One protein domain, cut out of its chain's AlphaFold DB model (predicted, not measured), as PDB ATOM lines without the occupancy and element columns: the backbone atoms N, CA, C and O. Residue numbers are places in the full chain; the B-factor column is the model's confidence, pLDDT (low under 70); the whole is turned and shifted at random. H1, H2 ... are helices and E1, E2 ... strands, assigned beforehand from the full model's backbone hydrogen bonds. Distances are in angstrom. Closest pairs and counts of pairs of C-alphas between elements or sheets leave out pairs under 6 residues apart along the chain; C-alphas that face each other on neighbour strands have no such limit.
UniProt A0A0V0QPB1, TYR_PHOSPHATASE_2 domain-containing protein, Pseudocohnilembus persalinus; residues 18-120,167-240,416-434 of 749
ATOM      1  N   GLY A  18     132.382 194.022 264.403       63.31
ATOM      2  CA  GLY A  18     132.825 194.376 263.052       63.31
ATOM      3  C   GLY A  18     132.053 195.543 262.419       63.31
ATOM      4  O   GLY A  18     132.670 196.411 261.813       63.31
ATOM      5  N   LYS A  19     130.722 195.631 262.563       64.31
ATOM      6  CA  LYS A  19     129.939 196.779 262.056       64.31
ATOM      7  C   LYS A  19     130.297 198.087 262.774       64.31
ATOM      8  O   LYS A  19     130.432 199.121 262.121       64.31
ATOM      9  N   GLU A  20     130.474 198.047 264.092       66.88
ATOM     10  CA  GLU A  20     130.836 199.234 264.880       66.88
ATOM     11  C   GLU A  20     132.262 199.712 264.558       66.88
ATOM     12  O   GLU A  20     132.471 200.905 264.324       66.88
ATOM     13  N   LEU A  21     133.215 198.783 264.411       65.00
ATOM     14  CA  LEU A  21     134.574 199.073 263.944       65.00
ATOM     15  C   LEU A  21     134.590 199.682 262.538       65.00
ATOM     16  O   LEU A  21     135.256 200.694 262.336       65.00
ATOM     17  N   ARG A  22     133.832 199.129 261.580       71.19
ATOM     18  CA  ARG A  22     133.733 199.685 260.220       71.19
ATOM     19  C   ARG A  22     133.227 201.132 260.221       71.19
ATOM     20  O   ARG A  22     133.820 201.990 259.567       71.19
ATOM     21  N   LYS A  23     132.184 201.421 261.010       73.38
ATOM     22  CA  LYS A  23     131.645 202.780 261.187       73.38
ATOM     23  C   LYS A  23     132.673 203.729 261.810       73.38
ATOM     24  O   LYS A  23     132.812 204.858 261.346       73.38
ATOM     25  N   HIS A  24     133.421 203.273 262.817       73.31
ATOM     26  CA  HIS A  24     134.480 204.060 263.457       73.31
ATOM     27  C   HIS A  24     135.695 204.312 262.554       73.31
ATOM     28  O   HIS A  24     136.260 205.405 262.596       73.31
ATOM     29  N   LYS A  25     136.091 203.326 261.740       74.62
ATOM     30  CA  LYS A  25     137.192 203.427 260.768       74.62
ATOM     31  C   LYS A  25     136.832 204.264 259.528       74.62
ATOM     32  O   LYS A  25     137.738 204.703 258.837       74.62
ATOM     33  N   GLN A  26     135.542 204.508 259.266       83.50
ATOM     34  CA  GLN A  26     135.035 205.285 258.117       83.50
ATOM     35  C   GLN A  26     135.447 204.734 256.735       83.50
ATOM     36  O   GLN A  26     135.529 205.484 255.771       83.50
ATOM     37  N   LEU A  27     135.637 203.416 256.630       79.12
ATOM     38  CA  LEU A  27     136.222 202.710 255.471       79.12
ATOM     39  C   LEU A  27     135.545 202.985 254.120       79.12
ATOM     40  O   LEU A  27     136.187 202.919 253.081       79.12
ATOM     41  N   TYR A  28     134.242 203.264 254.143       81.50
ATOM     42  CA  TYR A  28     133.428 203.520 252.951       81.50
ATOM     43  C   TYR A  28     133.479 204.969 252.475       81.50
ATOM     44  O   TYR A  28     132.900 205.290 251.443       81.50
ATOM     45  N   LYS A  29     134.112 205.860 253.244       87.19
ATOM     46  CA  LYS A  29     134.213 207.281 252.923       87.19
ATOM     47  C   LYS A  29     135.503 207.572 252.180       87.19
ATOM     48  O   LYS A  29     136.489 206.853 252.310       87.19
ATOM     49  N   LYS A  30     135.487 208.677 251.441       92.12
ATOM     50  CA  LYS A  30     136.669 209.233 250.795       92.12
ATOM     51  C   LYS A  30     137.822 209.388 251.791       92.12
ATOM     52  O   LYS A  30     137.652 210.055 252.812       92.12
ATOM     53  N   ASP A  31     138.989 208.847 251.454       89.00
ATOM     54  CA  ASP A  31     140.233 209.226 252.118       89.00
ATOM     55  C   ASP A  31     140.724 210.536 251.481       89.00
ATOM     56  O   ASP A  31     140.979 210.617 250.279       89.00
ATOM     57  N   GLU A  32     140.801 211.604 252.274       92.94
ATOM     58  CA  GLU A  32     141.233 212.923 251.799       92.94
ATOM     59  C   GLU A  32     142.724 212.982 251.445       92.94
ATOM     60  O   GLU A  32     143.138 213.903 250.743       92.94
ATOM     61  N   LYS A  33     143.523 212.018 251.923       92.56
ATOM     62  CA  LYS A  33     144.955 211.911 251.630       92.56
ATOM     63  C   LYS A  33     145.259 210.983 250.460       92.56
ATOM     64  O   LYS A  33     146.372 211.043 249.949       92.56
ATOM     65  N   ALA A  34     144.321 210.125 250.059       93.00
ATOM     66  CA  ALA A  34     144.558 209.185 248.977       93.00
ATOM     67  C   ALA A  34     144.762 209.911 247.641       93.00
ATOM     68  O   ALA A  34     144.042 210.858 247.303       93.00
ATOM     69  N   THR A  35     145.735 209.447 246.861       94.81
ATOM     70  CA  THR A  35     146.028 209.972 245.521       94.81
ATOM     71  C   THR A  35     145.952 208.857 244.483       94.81
ATOM     72  O   THR A  35     146.149 207.689 244.803       94.81
ATOM     73  N   ILE A  36     145.626 209.190 243.231       93.81
ATOM     74  CA  ILE A  36     145.714 208.221 242.126       93.81
ATOM     75  C   ILE A  36     147.194 208.045 241.782       93.81
ATOM     76  O   ILE A  36     147.896 209.042 241.604       93.81
ATOM     77  N   VAL A  37     147.653 206.803 241.616       89.44
ATOM     78  CA  VAL A  37     149.009 206.525 241.126       89.44
ATOM     79  C   VAL A  37     149.072 206.866 239.632       89.44
ATOM     80  O   VAL A  37     148.752 206.049 238.778       89.44
ATOM     81  N   GLN A  38     149.432 208.114 239.314       83.75
ATOM     82  CA  GLN A  38     149.474 208.632 237.935       83.75
ATOM     83  C   GLN A  38     150.851 208.529 237.263       83.75
ATOM     84  O   GLN A  38     150.937 208.669 236.049       83.75
ATOM     85  N   ASN A  39     151.919 208.308 238.039       81.38
ATOM     86  CA  ASN A  39     153.305 208.420 237.564       81.38
ATOM     87  C   ASN A  39     154.080 207.090 237.552       81.38
ATOM     88  O   ASN A  39     155.248 207.079 237.163       81.38
ATOM     89  N   ASP A  40     153.468 205.976 237.967       86.88
ATOM     90  CA  ASP A  40     154.081 204.652 237.815       86.88
ATOM     91  C   ASP A  40     153.767 204.096 236.422       86.88
ATOM     92  O   ASP A  40     152.760 203.421 236.193       86.88
ATOM     93  N   GLN A  41     154.660 204.403 235.482       89.06
ATOM     94  CA  GLN A  41     154.577 203.941 234.100       89.06
ATOM     95  C   GLN A  41     154.483 202.408 233.999       89.06
ATOM     96  O   GLN A  41     153.764 201.912 233.136       89.06
ATOM     97  N   LYS A  42     155.135 201.651 234.898       87.50
ATOM     98  CA  LYS A  42     155.086 200.181 234.881       87.50
ATOM     99  C   LYS A  42     153.725 199.662 235.327       87.50
ATOM    100  O   LYS A  42     153.206 198.736 234.716       87.50
ATOM    101  N   ALA A  43     153.133 200.261 236.360       84.62
ATOM    102  CA  ALA A  43     151.780 199.911 236.787       84.62
ATOM    103  C   ALA A  43     150.740 200.237 235.699       84.62
ATOM    104  O   ALA A  43     149.818 199.456 235.478       84.62
ATOM    105  N   ILE A  44     150.907 201.355 234.982       87.00
ATOM    106  CA  ILE A  44     150.046 201.731 233.849       87.00
ATOM    107  C   ILE A  44     150.191 200.728 232.696       87.00
ATOM    108  O   ILE A  44     149.182 200.231 232.199       87.00
ATOM    109  N   GLU A  45     151.421 200.393 232.299       91.62
ATOM    110  CA  GLU A  45     151.703 199.388 231.262       91.62
ATOM    111  C   GLU A  45     151.150 198.007 231.639       91.62
ATOM    112  O   GLU A  45     150.523 197.355 230.808       91.62
ATOM    113  N   TYR A  46     151.298 197.596 232.900       90.88
ATOM    114  CA  TYR A  46     150.763 196.339 233.421       90.88
ATOM    115  C   TYR A  46     149.229 196.287 233.401       90.88
ATOM    116  O   TYR A  46     148.652 195.315 232.916       90.88
ATOM    117  N   ILE A  47     148.546 197.342 233.864       90.62
ATOM    118  CA  ILE A  47     147.078 197.424 233.782       90.62
ATOM    119  C   ILE A  47     146.623 197.401 232.322       90.62
ATOM    120  O   ILE A  47     145.651 196.719 232.006       90.62
ATOM    121  N   GLN A  48     147.312 198.126 231.436       93.12
ATOM    122  CA  GLN A  48     146.979 198.160 230.015       93.12
ATOM    123  C   GLN A  48     147.167 196.784 229.361       93.12
ATOM    124  O   GLN A  48     146.327 196.388 228.556       93.12
ATOM    125  N   ASP A  49     148.214 196.037 229.720       93.88
ATOM    126  CA  ASP A  49     148.415 194.666 229.248       93.88
ATOM    127  C   ASP A  49     147.302 193.728 229.738       93.88
ATOM    128  O   ASP A  49     146.651 193.073 228.926       93.88
ATOM    129  N   LEU A  50     146.970 193.752 231.034       93.19
ATOM    130  CA  LEU A  50     145.837 192.987 231.562       93.19
ATOM    131  C   LEU A  50     144.512 193.372 230.879       93.19
ATOM    132  O   LEU A  50     143.697 192.500 230.585       93.19
ATOM    133  N   GLN A  51     144.282 194.657 230.590       95.19
ATOM    134  CA  GLN A  51     143.101 195.120 229.847       95.19
ATOM    135  C   GLN A  51     143.090 194.596 228.407       95.19
ATOM    136  O   GLN A  51     142.034 194.184 227.926       95.19
ATOM    137  N   ASN A  52     144.248 194.533 227.744       95.50
ATOM    138  CA  ASN A  52     144.385 193.923 226.419       95.50
ATOM    139  C   ASN A  52     144.101 192.407 226.454       95.50
ATOM    140  O   ASN A  52     143.561 191.872 225.488       95.50
ATOM    141  N   GLN A  53     144.409 191.727 227.566       94.94
ATOM    142  CA  GLN A  53     144.035 190.326 227.812       94.94
ATOM    143  C   GLN A  53     142.545 190.143 228.185       94.94
ATOM    144  O   GLN A  53     142.045 189.021 228.155       94.94
ATOM    145  N   GLY A  54     141.822 191.222 228.510       95.81
ATOM    146  CA  GLY A  54     140.385 191.218 228.812       95.81
ATOM    147  C   GLY A  54     139.997 191.556 230.258       95.81
ATOM    148  O   GLY A  54     138.831 191.380 230.618       95.81
ATOM    149  N   LEU A  55     140.924 192.041 231.096       96.31
ATOM    150  CA  LEU A  55     140.609 192.615 232.412       96.31
ATOM    151  C   LEU A  55     139.606 193.766 232.258       96.31
ATOM    152  O   LEU A  55     139.881 194.768 231.598       96.31
ATOM    153  N   VAL A  56     138.471 193.669 232.949       96.75
ATOM    154  CA  VAL A  56     137.485 194.752 233.035       96.75
ATOM    155  C   VAL A  56     137.501 195.329 234.442       96.75
ATOM    156  O   VAL A  56     137.025 194.701 235.387       96.75
ATOM    157  N   THR A  57     137.994 196.556 234.578       96.25
ATOM    158  CA  THR A  57     137.871 197.349 235.803       96.25
ATOM    159  C   THR A  57     136.740 198.362 235.645       96.25
ATOM    160  O   THR A  57     136.626 199.046 234.628       96.25
ATOM    161  N   LYS A  58     135.863 198.459 236.646       96.06
ATOM    162  CA  LYS A  58     134.794 199.461 236.708       96.06
ATOM    163  C   LYS A  58     134.907 200.215 238.017       96.06
ATOM    164  O   LYS A  58     134.989 199.600 239.072       96.06
ATOM    165  N   LYS A  59     134.879 201.547 237.946       97.06
ATOM    166  CA  LYS A  59     134.863 202.430 239.121       97.06
ATOM    167  C   LYS A  59     136.026 202.234 240.110       97.06
ATOM    168  O   LYS A  59     135.925 202.693 241.242       97.06
ATOM    169  N   VAL A  60     137.128 201.596 239.707       96.88
ATOM    170  CA  VAL A  60     138.330 201.398 240.534       96.88
ATOM    171  C   VAL A  60     139.606 201.746 239.775       96.88
ATOM    172  O   VAL A  60     139.687 201.591 238.559       96.88
ATOM    173  N   THR A  61     140.612 202.212 240.510       95.62
ATOM    174  CA  THR A  61     141.974 202.481 240.031       95.62
ATOM    175  C   THR A  61     142.983 202.152 241.131       95.62
ATOM    176  O   THR A  61     142.587 201.968 242.284       95.62
ATOM    177  N   ILE A  62     144.275 202.104 240.808       95.19
ATOM    178  CA  ILE A  62     145.321 202.019 241.830       95.19
ATOM    179  C   ILE A  62     145.483 203.396 242.492       95.19
ATOM    180  O   ILE A  62     145.675 204.417 241.825       95.19
ATOM    181  N   GLY A  63     145.396 203.415 243.819       94.88
ATOM    182  CA  GLY A  63     145.634 204.585 244.655       94.88
ATOM    183  C   GLY A  63     146.784 204.366 245.634       94.88
ATOM    184  O   GLY A  63     147.017 203.251 246.104       94.88
ATOM    185  N   GLU A  64     147.487 205.449 245.952       95.31
ATOM    186  CA  GLU A  64     148.406 205.519 247.084       95.31
ATOM    187  C   GLU A  64     147.645 206.071 248.293       95.31
ATOM    188  O   GLU A  64     147.079 207.167 248.248       95.31
ATOM    189  N   PHE A  65     147.620 205.282 249.363       93.56
ATOM    190  CA  PHE A  65     147.019 205.590 250.655       93.56
ATOM    191  C   PHE A  65     148.118 205.824 251.687       93.56
ATOM    192  O   PHE A  65     149.262 205.425 251.484       93.56
ATOM    193  N   TYR A  66     147.780 206.428 252.828       91.50
ATOM    194  CA  TYR A  66     148.760 206.706 253.878       91.50
ATOM    195  C   TYR A  66     148.338 206.109 255.213       91.50
ATOM    196  O   TYR A  66     147.211 206.292 255.679       91.50
ATOM    197  N   THR A  67     149.263 205.412 255.870       82.31
ATOM    198  CA  THR A  67     149.082 204.958 257.251       82.31
ATOM    199  C   THR A  67     148.929 206.156 258.201       82.31
ATOM    200  O   THR A  67     149.202 207.310 257.856       82.31
ATOM    201  N   LYS A  68     148.542 205.913 259.462       77.56
ATOM    202  CA  LYS A  68     148.410 206.993 260.463       77.56
ATOM    203  C   LYS A  68     149.714 207.765 260.705       77.56
ATOM    204  O   LYS A  68     149.648 208.964 260.963       77.56
ATOM    205  N   ASN A  69     150.868 207.099 260.599       74.31
ATOM    206  CA  ASN A  69     152.198 207.713 260.683       74.31
ATOM    207  C   ASN A  69     152.705 208.289 259.341       74.31
ATOM    208  O   ASN A  69     153.793 208.851 259.307       74.31
ATOM    209  N   GLY A  70     151.912 208.224 258.264       85.94
ATOM    210  CA  GLY A  70     152.219 208.863 256.982       85.94
ATOM    211  C   GLY A  70     153.094 208.044 256.031       85.94
ATOM    212  O   GLY A  70     153.626 208.617 255.087       85.94
ATOM    213  N   LEU A  71     153.242 206.735 256.253       77.00
ATOM    214  CA  LEU A  71     153.895 205.847 255.289       77.00
ATOM    215  C   LEU A  71     152.932 205.578 254.119       77.00
ATOM    216  O   LEU A  71     151.772 205.234 254.382       77.00
ATOM    217  N   PRO A  72     153.369 205.736 252.857       90.25
ATOM    218  CA  PRO A  72     152.556 205.395 251.698       90.25
ATOM    219  C   PRO A  72     152.384 203.877 251.582       90.25
ATOM    220  O   PRO A  72     153.291 203.109 251.905       90.25
ATOM    221  N   TYR A  73     151.226 203.444 251.094       90.31
ATOM    222  CA  TYR A  73     150.967 202.065 250.696       90.31
ATOM    223  C   TYR A  73     149.938 202.010 249.565       90.31
ATOM    224  O   TYR A  73     148.982 202.785 249.521       90.31
ATOM    225  N   THR A  74     150.131 201.077 248.640       92.56
ATOM    226  CA  THR A  74     149.277 200.931 247.459       92.56
ATOM    227  C   THR A  74     148.000 200.161 247.790       92.56
ATOM    228  O   THR A  74     148.017 199.212 248.576       92.56
ATOM    229  N   GLY A  75     146.885 200.528 247.162       94.44
ATOM    230  CA  GLY A  75     145.645 199.755 247.186       94.44
ATOM    231  C   GLY A  75     144.709 200.131 246.041       94.44
ATOM    232  O   GLY A  75     145.036 200.990 245.224       94.44
ATOM    233  N   LEU A  76     143.515 199.540 245.991       96.31
ATOM    234  CA  LEU A  76     142.468 200.003 245.076       96.31
ATOM    235  C   LEU A  76     141.661 201.163 245.667       96.31
ATOM    236  O   LEU A  76     141.216 201.112 246.813       96.31
ATOM    237  N   MET A  77     141.438 202.194 244.856       96.62
ATOM    238  CA  MET A  77     140.610 203.357 245.164       96.62
ATOM    239  C   MET A  77     139.388 203.405 244.251       96.62
ATOM    240  O   MET A  77     139.508 203.248 243.034       96.62
ATOM    241  N   ALA A  78     138.220 203.686 244.824       97.44
ATOM    242  CA  ALA A  78     136.988 203.886 244.074       97.44
ATOM    243  C   ALA A  78     137.043 205.211 243.278       97.44
ATOM    244  O   ALA A  78     137.157 206.290 243.857       97.44
ATOM    245  N   THR A  79     136.961 205.174 241.946       96.81
ATOM    246  CA  THR A  79     136.926 206.382 241.090       96.81
ATOM    247  C   THR A  79     135.526 206.995 240.981       96.81
ATOM    248  O   THR A  79     135.384 208.174 240.634       96.81
ATOM    249  N   GLU A  80     134.501 206.221 241.326       97.25
ATOM    250  CA  GLU A  80     133.078 206.565 241.403       97.25
ATOM    251  C   GLU A  80     132.433 205.776 242.552       97.25
ATOM    252  O   GLU A  80     133.089 204.936 243.163       97.25
ATOM    253  N   LYS A  81     131.151 206.019 242.855       96.75
ATOM    254  CA  LYS A  81     130.439 205.256 243.885       96.75
ATOM    255  C   LYS A  81     130.157 203.823 243.413       96.75
ATOM    256  O   LYS A  81     129.460 203.639 242.413       96.75
ATOM    257  N   ILE A  82     130.669 202.831 244.142       96.88
ATOM    258  CA  ILE A  82     130.433 201.399 243.902       96.88
ATOM    259  C   ILE A  82     129.227 200.970 244.732       96.88
ATOM    260  O   ILE A  82     129.240 201.112 245.957       96.88
ATOM    261  N   LEU A  83     128.193 200.464 244.068       96.38
ATOM    262  CA  LEU A  83     126.921 200.087 244.678       96.38
ATOM    263  C   LEU A  83     126.957 198.672 245.275       96.38
ATOM    264  O   LEU A  83     127.826 197.858 244.957       96.38
ATOM    265  N   THR A  84     125.978 198.354 246.122       93.06
ATOM    266  CA  THR A  84     125.748 196.980 246.591       93.06
ATOM    267  C   THR A  84     125.509 196.048 245.396       93.06
ATOM    268  O   THR A  84     124.798 196.419 244.466       93.06
ATOM    269  N   ASN A  85     126.079 194.838 245.438       93.00
ATOM    270  CA  ASN A  85     126.099 193.819 244.374       93.00
ATOM    271  C   ASN A  85     126.888 194.185 243.101       93.00
ATOM    272  O   ASN A  85     127.019 193.349 242.206       93.00
ATOM    273  N   GLU A  86     127.459 195.391 242.999       96.25
ATOM    274  CA  GLU A  86     128.160 195.819 241.788       96.25
ATOM    275  C   GLU A  86     129.480 195.057 241.585       96.25
ATOM    276  O   GLU A  86     130.354 195.051 242.456       96.25
ATOM    277  N   ILE A  87     129.637 194.443 240.407       96.62
ATOM    278  CA  ILE A  87     130.900 193.855 239.945       96.62
ATOM    279  C   ILE A  87     131.824 194.981 239.471       96.62
ATOM    280  O   ILE A  87     131.542 195.633 238.461       96.62
ATOM    281  N   PHE A  88     132.942 195.172 240.172       96.31
ATOM    282  CA  PHE A  88     133.905 196.247 239.907       96.31
ATOM    283  C   PHE A  88     135.245 195.756 239.325       96.31
ATOM    284  O   PHE A  88     135.987 196.552 238.750       96.31
ATOM    285  N   ILE A  89     135.539 194.450 239.388       97.12
ATOM    286  CA  ILE A  89     136.648 193.806 238.656       97.12
ATOM    287  C   ILE A  89     136.129 192.525 237.999       97.12
ATOM    288  O   ILE A  89     135.425 191.752 238.648       97.12
ATOM    289  N   LYS A  90     136.525 192.272 236.748       97.00
ATOM    290  CA  LYS A  90     136.450 190.960 236.090       97.00
ATOM    291  C   LYS A  90     137.805 190.609 235.490       97.00
ATOM    292  O   LYS A  90     138.309 191.378 234.676       97.00
ATOM    293  N   ILE A  91     138.363 189.465 235.860       96.06
ATOM    294  CA  ILE A  91     139.630 188.937 235.350       96.06
ATOM    295  C   ILE A  91     139.309 187.708 234.491       96.06
ATOM    296  O   ILE A  91     138.675 186.786 235.011       96.06
ATOM    297  N   PRO A  92     139.710 187.663 233.208       95.69
ATOM    298  CA  PRO A  92     139.599 186.460 232.390       95.69
ATOM    299  C   PRO A  92     140.323 185.286 233.044       95.69
ATOM    300  O   PRO A  92     141.428 185.445 233.566       95.69
ATOM    301  N   VAL A  93     139.742 184.090 232.964       92.06
ATOM    302  CA  VAL A  93     140.376 182.860 233.466       92.06
ATOM    303  C   VAL A  93     141.755 182.615 232.827       92.06
ATOM    304  O   VAL A  93     142.693 182.161 233.488       92.06
ATOM    305  N   ASP A  94     141.934 183.031 231.572       90.31
ATOM    306  CA  ASP A  94     143.201 182.943 230.840       90.31
ATOM    307  C   ASP A  94     144.296 183.887 231.371       90.31
ATOM    308  O   ASP A  94     145.474 183.540 231.267       90.31
ATOM    309  N   SER A  95     143.945 184.972 232.069       91.31
ATOM    310  CA  SER A  95     144.908 185.863 232.742       91.31
ATOM    311  C   SER A  95     145.312 185.398 234.149       91.31
ATOM    312  O   SER A  95     146.302 185.884 234.687       91.31
ATOM    313  N   LEU A  96     144.583 184.466 234.775       90.88
ATOM    314  CA  LEU A  96     144.916 183.967 236.120       90.88
ATOM    315  C   LEU A  96     146.218 183.154 236.117       90.88
ATOM    316  O   LEU A  96     146.432 182.346 235.213       90.88
ATOM    317  N   LEU A  97     147.057 183.286 237.147       88.06
ATOM    318  CA  LEU A  97     148.258 182.455 237.300       88.06
ATOM    319  C   LEU A  97     147.944 181.306 238.260       88.06
ATOM    320  O   LEU A  97     147.831 181.517 239.465       88.06
ATOM    321  N   THR A  98     147.768 180.099 237.725       85.69
ATOM    322  CA  THR A  98     147.364 178.908 238.492       85.69
ATOM    323  C   THR A  98     148.498 177.888 238.554       85.69
ATOM    324  O   THR A  98     149.285 177.779 237.610       85.69
ATOM    325  N   THR A  99     148.552 177.056 239.602       78.19
ATOM    326  CA  THR A  99     149.502 175.923 239.632       78.19
ATOM    327  C   THR A  99     149.306 174.956 238.460       78.19
ATOM    328  O   THR A  99     150.271 174.326 238.035       78.19
ATOM    329  N   LYS A 100     148.108 174.905 237.856       81.44
ATOM    330  CA  LYS A 100     147.860 174.210 236.586       81.44
ATOM    331  C   LYS A 100     148.635 174.812 235.412       81.44
ATOM    332  O   LYS A 100     149.300 174.061 234.707       81.44
ATOM    333  N   LYS A 101     148.625 176.137 235.224       84.56
ATOM    334  CA  LYS A 101     149.435 176.792 234.176       84.56
ATOM    335  C   LYS A 101     150.934 176.670 234.449       84.56
ATOM    336  O   LYS A 101     151.697 176.474 233.511       84.56
ATOM    337  N   CYS A 102     151.350 176.699 235.716       78.31
ATOM    338  CA  CYS A 102     152.730 176.404 236.112       78.31
ATOM    339  C   CYS A 102     153.135 174.962 235.757       78.31
ATOM    340  O   CYS A 102     154.188 174.750 235.172       78.31
ATOM    341  N   HIS A 103     152.285 173.969 236.033       71.94
ATOM    342  CA  HIS A 103     152.526 172.578 235.636       71.94
ATOM    343  C   HIS A 103     152.417 172.348 234.114       71.94
ATOM    344  O   HIS A 103     152.862 171.321 233.627       71.94
ATOM    345  N   GLN A 104     151.835 173.271 233.344       79.44
ATOM    346  CA  GLN A 104     151.718 173.173 231.880       79.44
ATOM    347  C   GLN A 104     152.791 173.961 231.112       79.44
ATOM    348  O   GLN A 104     152.800 173.914 229.883       79.44
ATOM    349  N   SER A 105     153.668 174.696 231.799       81.44
ATOM    350  CA  SER A 105     154.780 175.425 231.180       81.44
ATOM    351  C   SER A 105     156.101 174.654 231.302       81.44
ATOM    352  O   SER A 105     156.144 173.549 231.841       81.44
ATOM    353  N   ASP A 106     157.202 175.241 230.826       79.50
ATOM    354  CA  ASP A 106     158.537 174.618 230.791       79.50
ATOM    355  C   ASP A 106     159.080 174.178 232.171       79.50
ATOM    356  O   ASP A 106     160.095 173.487 232.251       79.50
ATOM    357  N   ILE A 107     158.405 174.553 233.263       70.12
ATOM    358  CA  ILE A 107     158.740 174.175 234.643       70.12
ATOM    359  C   ILE A 107     158.023 172.890 235.114       70.12
ATOM    360  O   ILE A 107     158.263 172.444 236.237       70.12
ATOM    361  N   GLN A 108     157.188 172.263 234.269       74.94
ATOM    362  CA  GLN A 108     156.445 171.022 234.555       74.94
ATOM    363  C   GLN A 108     157.312 169.934 235.199       74.94
ATOM    364  O   GLN A 108     156.947 169.381 236.238       74.94
ATOM    365  N   GLN A 109     158.475 169.664 234.601       71.62
ATOM    366  CA  GLN A 109     159.395 168.608 235.024       71.62
ATOM    367  C   GLN A 109     159.823 168.763 236.495       71.62
ATOM    368  O   GLN A 109     159.954 167.781 237.220       71.62
ATOM    369  N   ILE A 110     159.986 170.001 236.965       62.72
ATOM    370  CA  ILE A 110     160.421 170.292 238.335       62.72
ATOM    371  C   ILE A 110     159.302 170.021 239.346       62.72
ATOM    372  O   ILE A 110     159.592 169.531 240.437       62.72
ATOM    373  N   PHE A 111     158.037 170.268 238.978       51.19
ATOM    374  CA  PHE A 111     156.875 169.924 239.807       51.19
ATOM    375  C   PHE A 111     156.690 168.411 239.960       51.19
ATOM    376  O   PHE A 111     156.344 167.952 241.046       51.19
ATOM    377  N   GLU A 112     156.919 167.635 238.895       56.38
ATOM    378  CA  GLU A 112     156.840 166.165 238.950       56.38
ATOM    379  C   GLU A 112     157.930 165.558 239.842       56.38
ATOM    380  O   GLU A 112     157.712 164.534 240.491       56.38
ATOM    381  N   GLU A 113     159.095 166.202 239.891       60.78
ATOM    382  CA  GLU A 113     160.239 165.752 240.675       60.78
ATOM    383  C   GLU A 113     160.180 166.219 242.152       60.78
ATOM    384  O   GLU A 113     160.712 165.516 243.011       60.78
ATOM    385  N   ASN A 114     159.540 167.360 242.481       45.72
ATOM    386  CA  ASN A 114     159.734 168.054 243.776       45.72
ATOM    387  C   ASN A 114     158.456 168.746 244.338       45.72
ATOM    388  O   ASN A 114     158.298 169.962 244.213       45.72
ATOM    389  N   PRO A 115     157.525 168.011 244.982       43.78
ATOM    390  CA  PRO A 115     156.150 168.487 245.207       43.78
ATOM    391  C   PRO A 115     155.835 169.178 246.562       43.78
ATOM    392  O   PRO A 115     154.655 169.314 246.880       43.78
ATOM    393  N   LEU A 116     156.813 169.550 247.404       41.28
ATOM    394  CA  LEU A 116     156.579 169.688 248.864       41.28
ATOM    395  C   LEU A 116     156.656 171.080 249.523       41.28
ATOM    396  O   LEU A 116     156.474 171.151 250.737       41.28
ATOM    397  N   PHE A 117     156.917 172.163 248.799       51.00
ATOM    398  CA  PHE A 117     157.445 173.375 249.443       51.00
ATOM    399  C   PHE A 117     156.451 174.518 249.649       51.00
ATOM    400  O   PHE A 117     155.503 174.647 248.869       51.00
ATOM    401  N   PHE A 118     156.715 175.323 250.703       42.62
ATOM    402  CA  PHE A 118     156.799 176.796 250.708       42.62
ATOM    403  C   PHE A 118     156.315 177.498 252.027       42.62
ATOM    404  O   PHE A 118     155.105 177.680 252.111       42.62
ATOM    405  N   HIS A 119     157.174 178.067 252.936       40.50
ATOM    406  CA  HIS A 119     156.849 179.264 253.820       40.50
ATOM    407  C   HIS A 119     157.959 180.061 254.610       40.50
ATOM    408  O   HIS A 119     158.469 179.554 255.592       40.50
ATOM    409  N   GLN A 120     158.174 181.372 254.297       47.12
ATOM    410  CA  GLN A 120     158.518 182.553 255.187       47.12
ATOM    411  C   GLN A 120     159.807 182.592 256.088       47.12
ATOM    412  O   GLN A 120     160.474 181.587 256.214       47.12
ATOM    413  N   SER A 167     168.262 183.741 238.494       79.50
ATOM    414  CA  SER A 167     166.803 183.564 238.598       79.50
ATOM    415  C   SER A 167     166.343 182.943 239.923       79.50
ATOM    416  O   SER A 167     165.256 183.273 240.388       79.50
ATOM    417  N   TYR A 168     167.179 182.119 240.566       82.06
ATOM    418  CA  TYR A 168     166.849 181.395 241.803       82.06
ATOM    419  C   TYR A 168     167.747 181.744 242.994       82.06
ATOM    420  O   TYR A 168     167.840 180.979 243.951       82.06
ATOM    421  N   ASN A 169     168.388 182.913 242.974       86.06
ATOM    422  CA  ASN A 169     169.083 183.423 244.152       86.06
ATOM    423  C   ASN A 169     168.118 183.587 245.354       86.06
ATOM    424  O   ASN A 169     166.904 183.724 245.183       86.06
ATOM    425  N   GLN A 170     168.662 183.627 246.574       80.50
ATOM    426  CA  GLN A 170     167.878 183.630 247.818       80.50
ATOM    427  C   GLN A 170     166.893 184.802 247.934       80.50
ATOM    428  O   GLN A 170     165.843 184.654 248.554       80.50
ATOM    429  N   GLU A 171     167.204 185.959 247.348       74.81
ATOM    430  CA  GLU A 171     166.310 187.115 247.346       74.81
ATOM    431  C   GLU A 171     165.147 186.933 246.365       74.81
ATOM    432  O   GLU A 171     164.009 187.205 246.742       74.81
ATOM    433  N   ASN A 172     165.400 186.403 245.165       76.06
ATOM    434  CA  ASN A 172     164.353 186.082 244.190       76.06
ATOM    435  C   ASN A 172     163.448 184.947 244.679       76.06
ATOM    436  O   ASN A 172     162.226 185.070 244.596       76.06
ATOM    437  N   ALA A 173     164.029 183.889 245.252       79.69
ATOM    438  CA  ALA A 173     163.272 182.819 245.891       79.69
ATOM    439  C   ALA A 173     162.363 183.397 246.985       79.69
ATOM    440  O   ALA A 173     161.150 183.259 246.876       79.69
ATOM    441  N   ARG A 174     162.917 184.153 247.948       71.88
ATOM    442  CA  ARG A 174     162.166 184.862 249.005       71.88
ATOM    443  C   ARG A 174     161.119 185.841 248.457       71.88
ATOM    444  O   ARG A 174     160.099 186.074 249.093       71.88
ATOM    445  N   TRP A 175     161.347 186.449 247.298       72.81
ATOM    446  CA  TRP A 175     160.376 187.361 246.701       72.81
ATOM    447  C   TRP A 175     159.169 186.598 246.141       72.81
ATOM    448  O   TRP A 175     158.037 186.912 246.511       72.81
ATOM    449  N   ILE A 176     159.402 185.562 245.323       76.62
ATOM    450  CA  ILE A 176     158.351 184.668 244.795       76.62
ATOM    451  C   ILE A 176     157.567 184.066 245.962       76.62
ATOM    452  O   ILE A 176     156.339 184.149 246.007       76.62
ATOM    453  N   TYR A 177     158.319 183.553 246.938       74.75
ATOM    454  CA  TYR A 177     157.865 183.055 248.223       74.75
ATOM    455  C   TYR A 177     156.784 183.970 248.829       74.75
ATOM    456  O   TYR A 177     155.620 183.587 248.946       74.75
ATOM    457  N   THR A 178     157.147 185.211 249.167       69.06
ATOM    458  CA  THR A 178     156.267 186.158 249.868       69.06
ATOM    459  C   THR A 178     155.022 186.548 249.052       69.06
ATOM    460  O   THR A 178     153.992 186.911 249.630       69.06
ATOM    461  N   HIS A 179     155.056 186.446 247.720       73.62
ATOM    462  CA  HIS A 179     153.896 186.742 246.870       73.62
ATOM    463  C   HIS A 179     152.899 185.580 246.804       73.62
ATOM    464  O   HIS A 179     151.693 185.817 246.921       73.62
ATOM    465  N   LEU A 180     153.388 184.336 246.715       77.00
ATOM    466  CA  LEU A 180     152.550 183.129 246.685       77.00
ATOM    467  C   LEU A 180     151.674 182.953 247.934       77.00
ATOM    468  O   LEU A 180     150.697 182.213 247.894       77.00
ATOM    469  N   ILE A 181     151.997 183.633 249.032       75.12
ATOM    470  CA  ILE A 181     151.320 183.454 250.323       75.12
ATOM    471  C   ILE A 181     150.364 184.576 250.685       75.12
ATOM    472  O   ILE A 181     149.344 184.362 251.331       75.12
ATOM    473  N   SER A 182     150.706 185.791 250.266       75.62
ATOM    474  CA  SER A 182     149.990 187.003 250.643       75.62
ATOM    475  C   SER A 182     148.961 187.391 249.586       75.62
ATOM    476  O   SER A 182     148.042 188.151 249.890       75.62
ATOM    477  N   ARG A 183     149.102 186.874 248.352       81.94
ATOM    478  CA  ARG A 183     148.282 187.238 247.184       81.94
ATOM    479  C   ARG A 183     147.611 186.055 246.470       81.94
ATOM    480  O   ARG A 183     146.834 186.293 245.546       81.94
ATOM    481  N   CYS A 184     147.859 184.806 246.874       85.12
ATOM    482  CA  CYS A 184     147.146 183.655 246.315       85.12
ATOM    483  C   CYS A 184     145.743 183.470 246.903       85.12
ATOM    484  O   CYS A 184     145.462 183.748 248.068       85.12
ATOM    485  N   PHE A 185     144.879 182.897 246.076       84.31
ATOM    486  CA  PHE A 185     143.532 182.456 246.385       84.31
ATOM    487  C   PHE A 185     143.509 180.924 246.269       84.31
ATOM    488  O   PHE A 185     143.968 180.372 245.269       84.31
ATOM    489  N   GLY A 186     143.012 180.238 247.304       74.62
ATOM    490  CA  GLY A 186     143.013 178.767 247.380       74.62
ATOM    491  C   GLY A 186     141.626 178.145 247.560       74.62
ATOM    492  O   GLY A 186     141.225 177.313 246.763       74.62
ATOM    493  N   ASN A 187     140.858 178.581 248.564       73.75
ATOM    494  CA  ASN A 187     139.691 177.839 249.086       73.75
ATOM    495  C   ASN A 187     138.529 177.550 248.104       73.75
ATOM    496  O   ASN A 187     137.644 176.776 248.452       73.75
ATOM    497  N   TYR A 188     138.477 178.200 246.938       74.31
ATOM    498  CA  TYR A 188     137.376 178.091 245.963       74.31
ATOM    499  C   TYR A 188     137.853 177.834 244.531       74.31
ATOM    500  O   TYR A 188     137.036 177.573 243.651       74.31
ATOM    501  N   PHE A 189     139.158 177.931 244.282       78.81
ATOM    502  CA  PHE A 189     139.747 177.537 243.010       78.81
ATOM    503  C   PHE A 189     140.154 176.066 243.101       78.81
ATOM    504  O   PHE A 189     140.550 175.594 244.163       78.81
ATOM    505  N   GLN A 190     140.125 175.343 241.980       77.81
ATOM    506  CA  GLN A 190     140.668 173.979 241.924       77.81
ATOM    507  C   GLN A 190     142.196 173.955 242.158       77.81
ATOM    508  O   GLN A 190     142.763 172.930 242.530       77.81
ATOM    509  N   TYR A 191     142.856 175.097 241.956       81.50
ATOM    510  CA  TYR A 191     144.301 175.277 242.008       81.50
ATOM    511  C   TYR A 191     144.655 176.513 242.835       81.50
ATOM    512  O   TYR A 191     143.923 177.503 242.813       81.50
ATOM    513  N   VAL A 192     145.812 176.509 243.503       82.75
ATOM    514  CA  VAL A 192     146.359 177.740 244.098       82.75
ATOM    515  C   VAL A 192     146.573 178.752 242.970       82.75
ATOM    516  O   VAL A 192     147.221 178.441 241.966       82.75
ATOM    517  N   THR A 193     145.953 179.924 243.112       86.25
ATOM    518  CA  THR A 193     145.760 180.877 242.013       86.25
ATOM    519  C   THR A 193     146.091 182.298 242.448       86.25
ATOM    520  O   THR A 193     145.456 182.830 243.357       86.25
ATOM    521  N   MET A 194     147.029 182.961 241.772       89.44
ATOM    522  CA  MET A 194     147.156 184.417 241.859       89.44
ATOM    523  C   MET A 194     146.166 185.066 240.889       89.44
ATOM    524  O   MET A 194     146.020 184.636 239.741       89.44
ATOM    525  N   CYS A 195     145.497 186.115 241.361       91.88
ATOM    526  CA  CYS A 195     144.530 186.893 240.594       91.88
ATOM    527  C   CYS A 195     145.118 188.289 240.309       91.88
ATOM    528  O   CYS A 195     145.018 189.158 241.185       91.88
ATOM    529  N   PRO A 196     145.724 188.515 239.122       90.06
ATOM    530  CA  PRO A 196     146.280 189.809 238.723       90.06
ATOM    531  C   PRO A 196     145.327 190.972 238.980       90.06
ATOM    532  O   PRO A 196     144.120 190.834 238.797       90.06
ATOM    533  N   PHE A 197     145.842 192.128 239.389       91.38
ATOM    534  CA  PHE A 197     145.070 193.320 239.767       91.38
ATOM    535  C   PHE A 197     144.213 193.184 241.048       91.38
ATOM    536  O   PHE A 197     144.154 194.126 241.840       91.38
ATOM    537  N   ALA A 198     143.582 192.034 241.319       90.69
ATOM    538  CA  ALA A 198     142.861 191.801 242.579       90.69
ATOM    539  C   ALA A 198     143.808 191.758 243.794       90.69
ATOM    540  O   ALA A 198     143.394 192.065 244.911       90.69
ATOM    541  N   GLU A 199     145.090 191.467 243.573       86.62
ATOM    542  CA  GLU A 199     146.159 191.544 244.574       86.62
ATOM    543  C   GLU A 199     146.323 192.931 245.228       86.62
ATOM    544  O   GLU A 199     146.805 193.002 246.357       86.62
ATOM    545  N   TYR A 200     145.874 194.022 244.588       91.19
ATOM    546  CA  TYR A 200     145.870 195.377 245.164       91.19
ATOM    547  C   TYR A 200     144.713 195.629 246.155       91.19
ATOM    548  O   TYR A 200     144.601 196.723 246.717       91.19
ATOM    549  N   LEU A 201     143.836 194.650 246.400       91.81
ATOM    550  CA  LEU A 201     142.831 194.744 247.459       91.81
ATOM    551  C   LEU A 201     143.474 194.495 248.827       91.81
ATOM    552  O   LEU A 201     143.909 193.393 249.145       91.81
ATOM    553  N   ASN A 202     143.491 195.527 249.669       91.00
ATOM    554  CA  ASN A 202     143.981 195.413 251.042       91.00
ATOM    555  C   ASN A 202     142.917 194.801 251.968       91.00
ATOM    556  O   ASN A 202     141.714 194.893 251.708       91.00
ATOM    557  N   HIS A 203     143.348 194.184 253.072       88.12
ATOM    558  CA  HIS A 203     142.432 193.473 253.963       88.12
ATOM    559  C   HIS A 203     141.646 194.394 254.907       88.12
ATOM    560  O   HIS A 203     142.231 195.227 255.595       88.12
ATOM    561  N   GLU A 204     140.333 194.167 255.026       86.50
ATOM    562  CA  GLU A 204     139.505 194.688 256.121       86.50
ATOM    563  C   GLU A 204     138.226 193.836 256.305       86.50
ATOM    564  O   GLU A 204     137.879 193.004 255.464       86.50
ATOM    565  N   CYS A 205     137.474 194.040 257.394       82.19
ATOM    566  CA  CYS A 205     136.213 193.334 257.681       82.19
ATOM    567  C   CYS A 205     134.994 193.785 256.831       82.19
ATOM    568  O   CYS A 205     133.878 193.913 257.352       82.19
ATOM    569  N   VAL A 206     135.185 194.026 255.533       83.38
ATOM    570  CA  VAL A 206     134.134 194.399 254.562       83.38
ATOM    571  C   VAL A 206     133.329 193.190 254.056       83.38
ATOM    572  O   VAL A 206     133.625 192.049 254.393       83.38
ATOM    573  N   ASP A 207     132.265 193.442 253.296       85.81
ATOM    574  CA  ASP A 207     131.420 192.451 252.608       85.81
ATOM    575  C   ASP A 207     131.782 192.304 251.120       85.81
ATOM    576  O   ASP A 207     130.939 191.947 250.311       85.81
ATOM    577  N   VAL A 208     133.022 192.605 250.728       85.38
ATOM    578  CA  VAL A 208     133.512 192.320 249.370       85.38
ATOM    579  C   VAL A 208     133.904 190.853 249.289       85.38
ATOM    580  O   VAL A 208     134.735 190.391 250.074       85.38
ATOM    581  N   TYR A 209     133.331 190.149 248.317       87.81
ATOM    582  CA  TYR A 209     133.657 188.765 247.994       87.81
ATOM    583  C   TYR A 209     133.871 188.597 246.486       87.81
ATOM    584  O   TYR A 209     133.583 189.499 245.693       87.81
ATOM    585  N   TYR A 210     134.426 187.449 246.107       90.31
ATOM    586  CA  TYR A 210     134.593 187.069 244.713       90.31
ATOM    587  C   TYR A 210     133.580 186.013 244.290       90.31
ATOM    588  O   TYR A 210     132.945 185.367 245.124       90.31
ATOM    589  N   ASP A 211     133.417 185.875 242.982       91.81
ATOM    590  CA  ASP A 211     132.461 184.982 242.342       91.81
ATOM    591  C   ASP A 211     132.995 184.551 240.962       91.81
ATOM    592  O   ASP A 211     133.999 185.086 240.480       91.81
ATOM    593  N   PHE A 212     132.317 183.611 240.310       93.38
ATOM    594  CA  PHE A 212     132.707 183.050 239.018       93.38
ATOM    595  C   PHE A 212     131.628 183.330 237.971       93.38
ATOM    596  O   PHE A 212     130.511 182.826 238.077       93.38
ATOM    597  N   GLN A 213     131.952 184.136 236.958       93.19
ATOM    598  CA  GLN A 213     131.018 184.521 235.903       93.19
ATOM    599  C   GLN A 213     131.240 183.724 234.615       93.19
ATOM    600  O   GLN A 213     132.366 183.519 234.162       93.19
ATOM    601  N   TYR A 214     130.120 183.365 233.991       93.44
ATOM    602  CA  TYR A 214     130.039 182.616 232.748       93.44
ATOM    603  C   TYR A 214     129.460 183.497 231.632       93.44
ATOM    604  O   TYR A 214     128.511 184.257 231.857       93.44
ATOM    605  N   ASN A 215     130.008 183.381 230.425       93.00
ATOM    606  CA  ASN A 215     129.441 183.954 229.207       93.00
ATOM    607  C   ASN A 215     128.144 183.217 228.825       93.00
ATOM    608  O   ASN A 215     127.973 182.042 229.138       93.00
ATOM    609  N   GLU A 216     127.222 183.877 228.114       90.81
ATOM    610  CA  GLU A 216     125.918 183.279 227.758       90.81
ATOM    611  C   GLU A 216     126.021 182.014 226.890       90.81
ATOM    612  O   GLU A 216     125.133 181.171 226.943       90.81
ATOM    613  N   GLY A 217     127.107 181.866 226.127       91.38
ATOM    614  CA  GLY A 217     127.392 180.671 225.328       91.38
ATOM    615  C   GLY A 217     128.202 179.583 226.045       91.38
ATOM    616  O   GLY A 217     128.508 178.571 225.417       91.38
ATOM    617  N   ASN A 218     128.593 179.768 227.313       88.56
ATOM    618  CA  ASN A 218     129.374 178.767 228.040       88.56
ATOM    619  C   ASN A 218     128.456 177.599 228.468       88.56
ATOM    620  O   ASN A 218     127.531 177.818 229.252       88.56
ATOM    621  N   PRO A 219     128.710 176.350 228.024       88.62
ATOM    622  CA  PRO A 219     127.850 175.197 228.316       88.62
ATOM    623  C   PRO A 219     127.839 174.776 229.795       88.62
ATOM    624  O   PRO A 219     127.084 173.877 230.159       88.62
ATOM    625  N   LYS A 220     128.686 175.381 230.639       86.50
ATOM    626  CA  LYS A 220     128.742 175.160 232.091       86.50
ATOM    627  C   LYS A 220     128.013 176.247 232.898       86.50
ATOM    628  O   LYS A 220     127.958 176.145 234.121       86.50
ATOM    629  N   LYS A 221     127.448 177.272 232.245       88.56
ATOM    630  CA  LYS A 221     126.601 178.283 232.894       88.56
ATOM    631  C   LYS A 221     125.329 177.616 233.434       88.56
ATOM    632  O   LYS A 221     124.565 177.045 232.660       88.56
ATOM    633  N   SER A 222     125.085 177.699 234.742       86.06
ATOM    634  CA  SER A 222     123.820 177.257 235.340       86.06
ATOM    635  C   SER A 222     122.700 178.274 235.092       86.06
ATOM    636  O   SER A 222     122.951 179.474 234.975       86.06
ATOM    637  N   GLU A 223     121.446 177.812 235.061       82.19
ATOM    638  CA  GLU A 223     120.270 178.701 234.981       82.19
ATOM    639  C   GLU A 223     120.180 179.644 236.198       82.19
ATOM    640  O   GLU A 223     119.693 180.762 236.086       82.19
ATOM    641  N   GLU A 224     120.731 179.233 237.344       79.44
ATOM    642  CA  GLU A 224     120.785 180.017 238.585       79.44
ATOM    643  C   GLU A 224     121.908 181.076 238.615       79.44
ATOM    644  O   GLU A 224     122.048 181.788 239.609       79.44
ATOM    645  N   SER A 225     122.728 181.216 237.564       78.69
ATOM    646  CA  SER A 225     123.901 182.111 237.564       78.69
ATOM    647  C   SER A 225     123.566 183.611 237.392       78.69
ATOM    648  O   SER A 225     124.400 184.384 236.901       78.69
ATOM    649  N   GLU A 226     122.345 184.041 237.710       83.56
ATOM    650  CA  GLU A 226     121.933 185.441 237.587       83.56
ATOM    651  C   GLU A 226     122.457 186.282 238.757       83.56
ATOM    652  O   GLU A 226     122.270 185.972 239.934       83.56
ATOM    653  N   TYR A 227     123.126 187.388 238.429       84.38
ATOM    654  CA  TYR A 227     123.611 188.331 239.430       84.38
ATOM    655  C   TYR A 227     122.488 189.299 239.812       84.38
ATOM    656  O   TYR A 227     121.873 189.878 238.917       84.38
ATOM    657  N   PRO A 228     122.240 189.546 241.112       86.94
ATOM    658  CA  PRO A 228     121.307 190.588 241.514       86.94
ATOM    659  C   PRO A 228     121.812 191.953 241.033       86.94
ATOM    660  O   PRO A 228     122.983 192.288 241.228       86.94
ATOM    661  N   GLU A 229     120.915 192.736 240.433       91.19
ATOM    662  CA  GLU A 229     121.224 194.071 239.910       91.19
ATOM    663  C   GLU A 229     121.882 194.978 240.972       91.19
ATOM    664  O   GLU A 229     121.531 194.893 242.160       91.19
ATOM    665  N   PRO A 230     122.815 195.872 240.577       93.50
ATOM    666  CA  PRO A 230     123.406 196.846 241.481       93.50
ATOM    667  C   PRO A 230     122.348 197.753 242.115       93.50
ATOM    668  O   PRO A 230     121.522 198.348 241.424       93.50
ATOM    669  N   GLN A 231     122.395 197.896 243.437       91.75
ATOM    670  CA  GLN A 231     121.440 198.708 244.195       91.75
ATOM    671  C   GLN A 231     122.171 199.750 245.037       91.75
ATOM    672  O   GLN A 231     123.071 199.420 245.810       91.75
ATOM    673  N   GLU A 232     121.767 201.014 244.923       92.69
ATOM    674  CA  GLU A 232     122.143 202.019 245.914       92.69
ATOM    675  C   GLU A 232     121.319 201.799 247.182       92.69
ATOM    676  O   GLU A 232     120.103 201.618 247.115       92.69
ATOM    677  N   LYS A 233     121.988 201.806 248.339       88.81
ATOM    678  CA  LYS A 233     121.338 201.681 249.645       88.81
ATOM    679  C   LYS A 233     121.619 202.913 250.484       88.81
ATOM    680  O   LYS A 233     122.728 203.453 250.490       88.81
ATOM    681  N   THR A 234     120.615 203.356 251.225       88.31
ATOM    682  CA  THR A 234     120.786 204.405 252.231       88.31
ATOM    683  C   THR A 234     121.713 203.926 253.354       88.31
ATOM    684  O   THR A 234     121.842 202.723 253.607       88.31
ATOM    685  N   GLU A 235     122.360 204.858 254.069       79.38
ATOM    686  CA  GLU A 235     123.152 204.496 255.257       79.38
ATOM    687  C   GLU A 235     122.297 203.727 256.278       79.38
ATOM    688  O   GLU A 235     122.769 202.757 256.872       79.38
ATOM    689  N   ASP A 236     121.028 204.113 256.443       79.69
ATOM    690  CA  ASP A 236     120.103 203.447 257.358       79.69
ATOM    691  C   ASP A 236     119.784 202.011 256.925       79.69
ATOM    692  O   ASP A 236     119.783 201.139 257.788       79.69
ATOM    693  N   GLU A 237     119.608 201.714 255.632       82.19
ATOM    694  CA  GLU A 237     119.406 200.336 255.144       82.19
ATOM    695  C   GLU A 237     120.643 199.451 255.360       82.19
ATOM    696  O   GLU A 237     120.537 198.315 255.830       82.19
ATOM    697  N   ILE A 238     121.841 199.978 255.090       77.44
ATOM    698  CA  ILE A 238     123.116 199.286 255.352       77.44
ATOM    699  C   ILE A 238     123.267 198.960 256.849       77.44
ATOM    700  O   ILE A 238     123.691 197.864 257.248       77.44
ATOM    701  N   LEU A 239     122.876 199.901 257.710       69.25
ATOM    702  CA  LEU A 239     122.884 199.717 259.158       69.25
ATOM    703  C   LEU A 239     121.768 198.761 259.623       69.25
ATOM    704  O   LEU A 239     122.029 197.927 260.500       69.25
ATOM    705  N   SER A 240     120.571 198.830 259.032       68.56
ATOM    706  CA  SER A 240     119.362 198.115 259.465       68.56
ATOM    707  C   SER A 240     119.302 196.650 259.054       68.56
ATOM    708  O   SER A 240     118.524 195.917 259.665       68.56
ATOM    709  N   VAL A 416     135.411 187.279 239.231       95.31
ATOM    710  CA  VAL A 416     134.869 188.628 239.453       95.31
ATOM    711  C   VAL A 416     134.940 189.049 240.917       95.31
ATOM    712  O   VAL A 416     134.591 188.273 241.800       95.31
ATOM    713  N   MET A 417     135.332 190.299 241.181       95.00
ATOM    714  CA  MET A 417     135.184 190.932 242.500       95.00
ATOM    715  C   MET A 417     133.920 191.786 242.502       95.00
ATOM    716  O   MET A 417     133.758 192.654 241.632       95.00
ATOM    717  N   LYS A 418     133.042 191.581 243.490       94.44
ATOM    718  CA  LYS A 418     131.822 192.380 243.649       94.44
ATOM    719  C   LYS A 418     131.614 192.861 245.076       94.44
ATOM    720  O   LYS A 418     132.040 192.236 246.048       94.44
ATOM    721  N   CYS A 419     130.961 194.011 245.194       93.50
ATOM    722  CA  CYS A 419     130.539 194.519 246.487       93.50
ATOM    723  C   CYS A 419     129.369 193.668 246.992       93.50
ATOM    724  O   CYS A 419     128.441 193.407 246.232       93.50
ATOM    725  N   GLY A 420     129.390 193.213 248.240       89.75
ATOM    726  CA  GLY A 420     128.325 192.359 248.759       89.75
ATOM    727  C   GLY A 420     127.022 193.087 249.048       89.75
ATOM    728  O   GLY A 420     126.927 194.313 248.980       89.75
ATOM    729  N   ALA A 421     126.019 192.303 249.448       87.00
ATOM    730  CA  ALA A 421     124.646 192.735 249.713       87.00
ATOM    731  C   ALA A 421     124.500 193.837 250.790       87.00
ATOM    732  O   ALA A 421     123.392 194.350 250.995       87.00
ATOM    733  N   ARG A 422     125.575 194.152 251.527       84.50
ATOM    734  CA  ARG A 422     125.584 195.028 252.710       84.50
ATOM    735  C   ARG A 422     126.526 196.230 252.605       84.50
ATOM    736  O   ARG A 422     126.467 197.084 253.483       84.50
ATOM    737  N   ASP A 423     127.378 196.295 251.587       88.62
ATOM    738  CA  ASP A 423     128.443 197.293 251.490       88.62
ATOM    739  C   ASP A 423     128.263 198.172 250.237       88.62
ATOM    740  O   ASP A 423     127.644 197.771 249.248       88.62
ATOM    741  N   GLN A 424     128.804 199.391 250.284       93.56
ATOM    742  CA  GLN A 424     128.963 200.301 249.145       93.56
ATOM    743  C   GLN A 424     130.164 201.216 249.418       93.56
ATOM    744  O   GLN A 424     130.454 201.500 250.581       93.56
ATOM    745  N   PHE A 425     130.857 201.679 248.381       94.94
ATOM    746  CA  PHE A 425     132.075 202.489 248.511       94.94
ATOM    747  C   PHE A 425     131.875 203.851 247.848       94.94
ATOM    748  O   PHE A 425     131.483 203.909 246.685       94.94
ATOM    749  N   GLU A 426     132.123 204.942 248.573       95.69
ATOM    750  CA  GLU A 426     132.023 206.296 248.020       95.69
ATOM    751  C   GLU A 426     133.240 206.657 247.158       95.69
ATOM    752  O   GLU A 426     134.341 206.136 247.332       95.69
ATOM    753  N   LYS A 427     133.064 207.616 246.243       96.56
ATOM    754  CA  LYS A 427     134.152 208.085 245.372       96.56
ATOM    755  C   LYS A 427     135.357 208.577 246.187       96.56
ATOM    756  O   LYS A 427     135.260 209.526 246.965       96.56
ATOM    757  N   GLY A 428     136.516 207.982 245.921       95.19
ATOM    758  CA  GLY A 428     137.787 208.234 246.592       95.19
ATOM    759  C   GLY A 428     137.967 207.471 247.906       95.19
ATOM    760  O   GLY A 428     138.910 207.764 248.637       95.19
ATOM    761  N   SER A 429     137.077 206.535 248.258       95.38
ATOM    762  CA  SER A 429     137.354 205.588 249.340       95.38
ATOM    763  C   SER A 429     138.316 204.503 248.865       95.38
ATOM    764  O   SER A 429     138.407 204.193 247.672       95.38
ATOM    765  N   GLN A 430     138.994 203.872 249.815       95.69
ATOM    766  CA  GLN A 430     139.682 202.619 249.551       95.69
ATOM    767  C   GLN A 430     138.665 201.487 249.360       95.69
ATOM    768  O   GLN A 430     137.632 201.454 250.034       95.69
ATOM    769  N   VAL A 431     138.961 200.557 248.454       94.94
ATOM    770  CA  VAL A 431     138.229 199.297 248.306       94.94
ATOM    771  C   VAL A 431     139.049 198.199 248.974       94.94
ATOM    772  O   VAL A 431     140.236 198.030 248.692       94.94
ATOM    773  N   TYR A 432     138.415 197.474 249.890       92.69
ATOM    774  CA  TYR A 432     139.042 196.411 250.676       92.69
ATOM    775  C   TYR A 432     138.489 195.039 250.282       92.69
ATOM    776  O   TYR A 432     137.445 194.941 249.639       92.69
ATOM    777  N   PHE A 433     139.144 193.974 250.737       89.12
ATOM    778  CA  PHE A 433     138.666 192.597 250.620       89.12
ATOM    779  C   PHE A 433     138.704 191.870 251.970       89.12
ATOM    780  O   PHE A 433     139.557 192.143 252.820       89.12
ATOM    781  N   CYS A 434     137.780 190.930 252.190       84.81
ATOM    782  CA  CYS A 434     137.716 190.159 253.427       84.81
ATOM    783  C   CYS A 434     138.133 188.697 253.216       84.81
ATOM    784  O   CYS A 434     137.289 187.838 252.970       84.81
TER     785      CYS A 434
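AT A GLANCE: This is residues 18 to 120, 167 to 240 and 416 to 434 of the 749 residues of the protein "TYR_PHOSPHATASE_2 domain-containing protein" of Pseudocohnilembus persalinus (UniProt A0A0V0QPB1). Two small three-stranded sheets, E1 E2 E6 and E3 E5 E4, come together at E1 with E3 and at E4 with E6 to make a loose, only partly closed core. Short helices and long loops surround it: H3, H4 and H5 reach out towards one end of the longest axis, H1 and H6 lie towards the other, and residues 215 to 220 stick out as a free loop. The 196 printed residues include six named helices and six named strands, in the order H1 H2 E1 E2 E3 H3 H4 H5 E4 H6 E5 E6; both sheets are antiparallel. The class is mixed, helices and strands, with 85 residues in named elements, under half. The whole is compact, with a radius of gyration of the C-alphas of 18.6 A and spans of 57 by 50 by 32 A.

HOW THE PARTS SIT: In one sheet, E1, residues 60 to 66, and E2, residues 72 to 78, form a hairpin; N 63 and O 75 are 2.8 A apart, within hydrogen-bond range. E6, residues 430 to 433, is antiparallel to E2, with N 431 and O 76 at 2.8 A. In the other sheet, only just strongly twisted, with C-alphas up to 4.3 A off its best plane, the inner strand E5, residues 416 to 419, is antiparallel to E3, residues 87 to 92, with N 417 and O 89 at 2.9 A. E5 is also antiparallel to E4, residues 208 to 213, with N 211 and O 416 at 2.9 A. Between the sheets, the closest C-alphas of E4 and E6, Val 208 and Phe 433, are 5.3 A apart; those of E1 and E3, Val 60 and Phe 88, are 6.8 A apart. H2, residues 41 to 53, only grazes the sheet E3 E5 E4, with its residues 50 to 53. H3, residues 99 to 103, and H4, residues 108 to 113, only just touch, with 3 pairs of C-alphas within 8 A, and only at the corner; their closest C-alphas, His 103 and Phe 111, are 6.6 A apart. H5, residues 170 to 182, touches no helix; residues 184 to 185 and 97 to 98 each pair antiparallel with residues 193 to 194. H1, residues 18 to 25, and H6, residues 235 to 240, are only just apart, closest 8.2 A. Every O i to N i+4 pair is within hydrogen-bond range in H1, H2, H3, H4 and H6, and 7 of 9 in H5.

IN THESE COORDINATES: H1 begins at C-alpha 18, (132.825, 194.376, 263.052), and E6 ends at C-alpha 433, (138.666, 192.597, 250.620). H5 and H2 measure 18.4 A and 18.3 A, E1 17.7 A, E2 17.4 A, E4 15.8 A and E3 13.7 A.

THE WHOLE: The C-alphas farthest apart, Glu 113 and Asp 236, are 57.5 A apart. Residues 121 to 166 and 241 to 415 are not printed; the gaps are 18.6 A and 27.0 A between C-alphas. The links H1 to H2, H5 to E4 and E4 to H6 are long. Mean pLDDT of the printed part is 84.6; residues 18 to 21, 110 to 120, 178 and 239 to 240 are under 70.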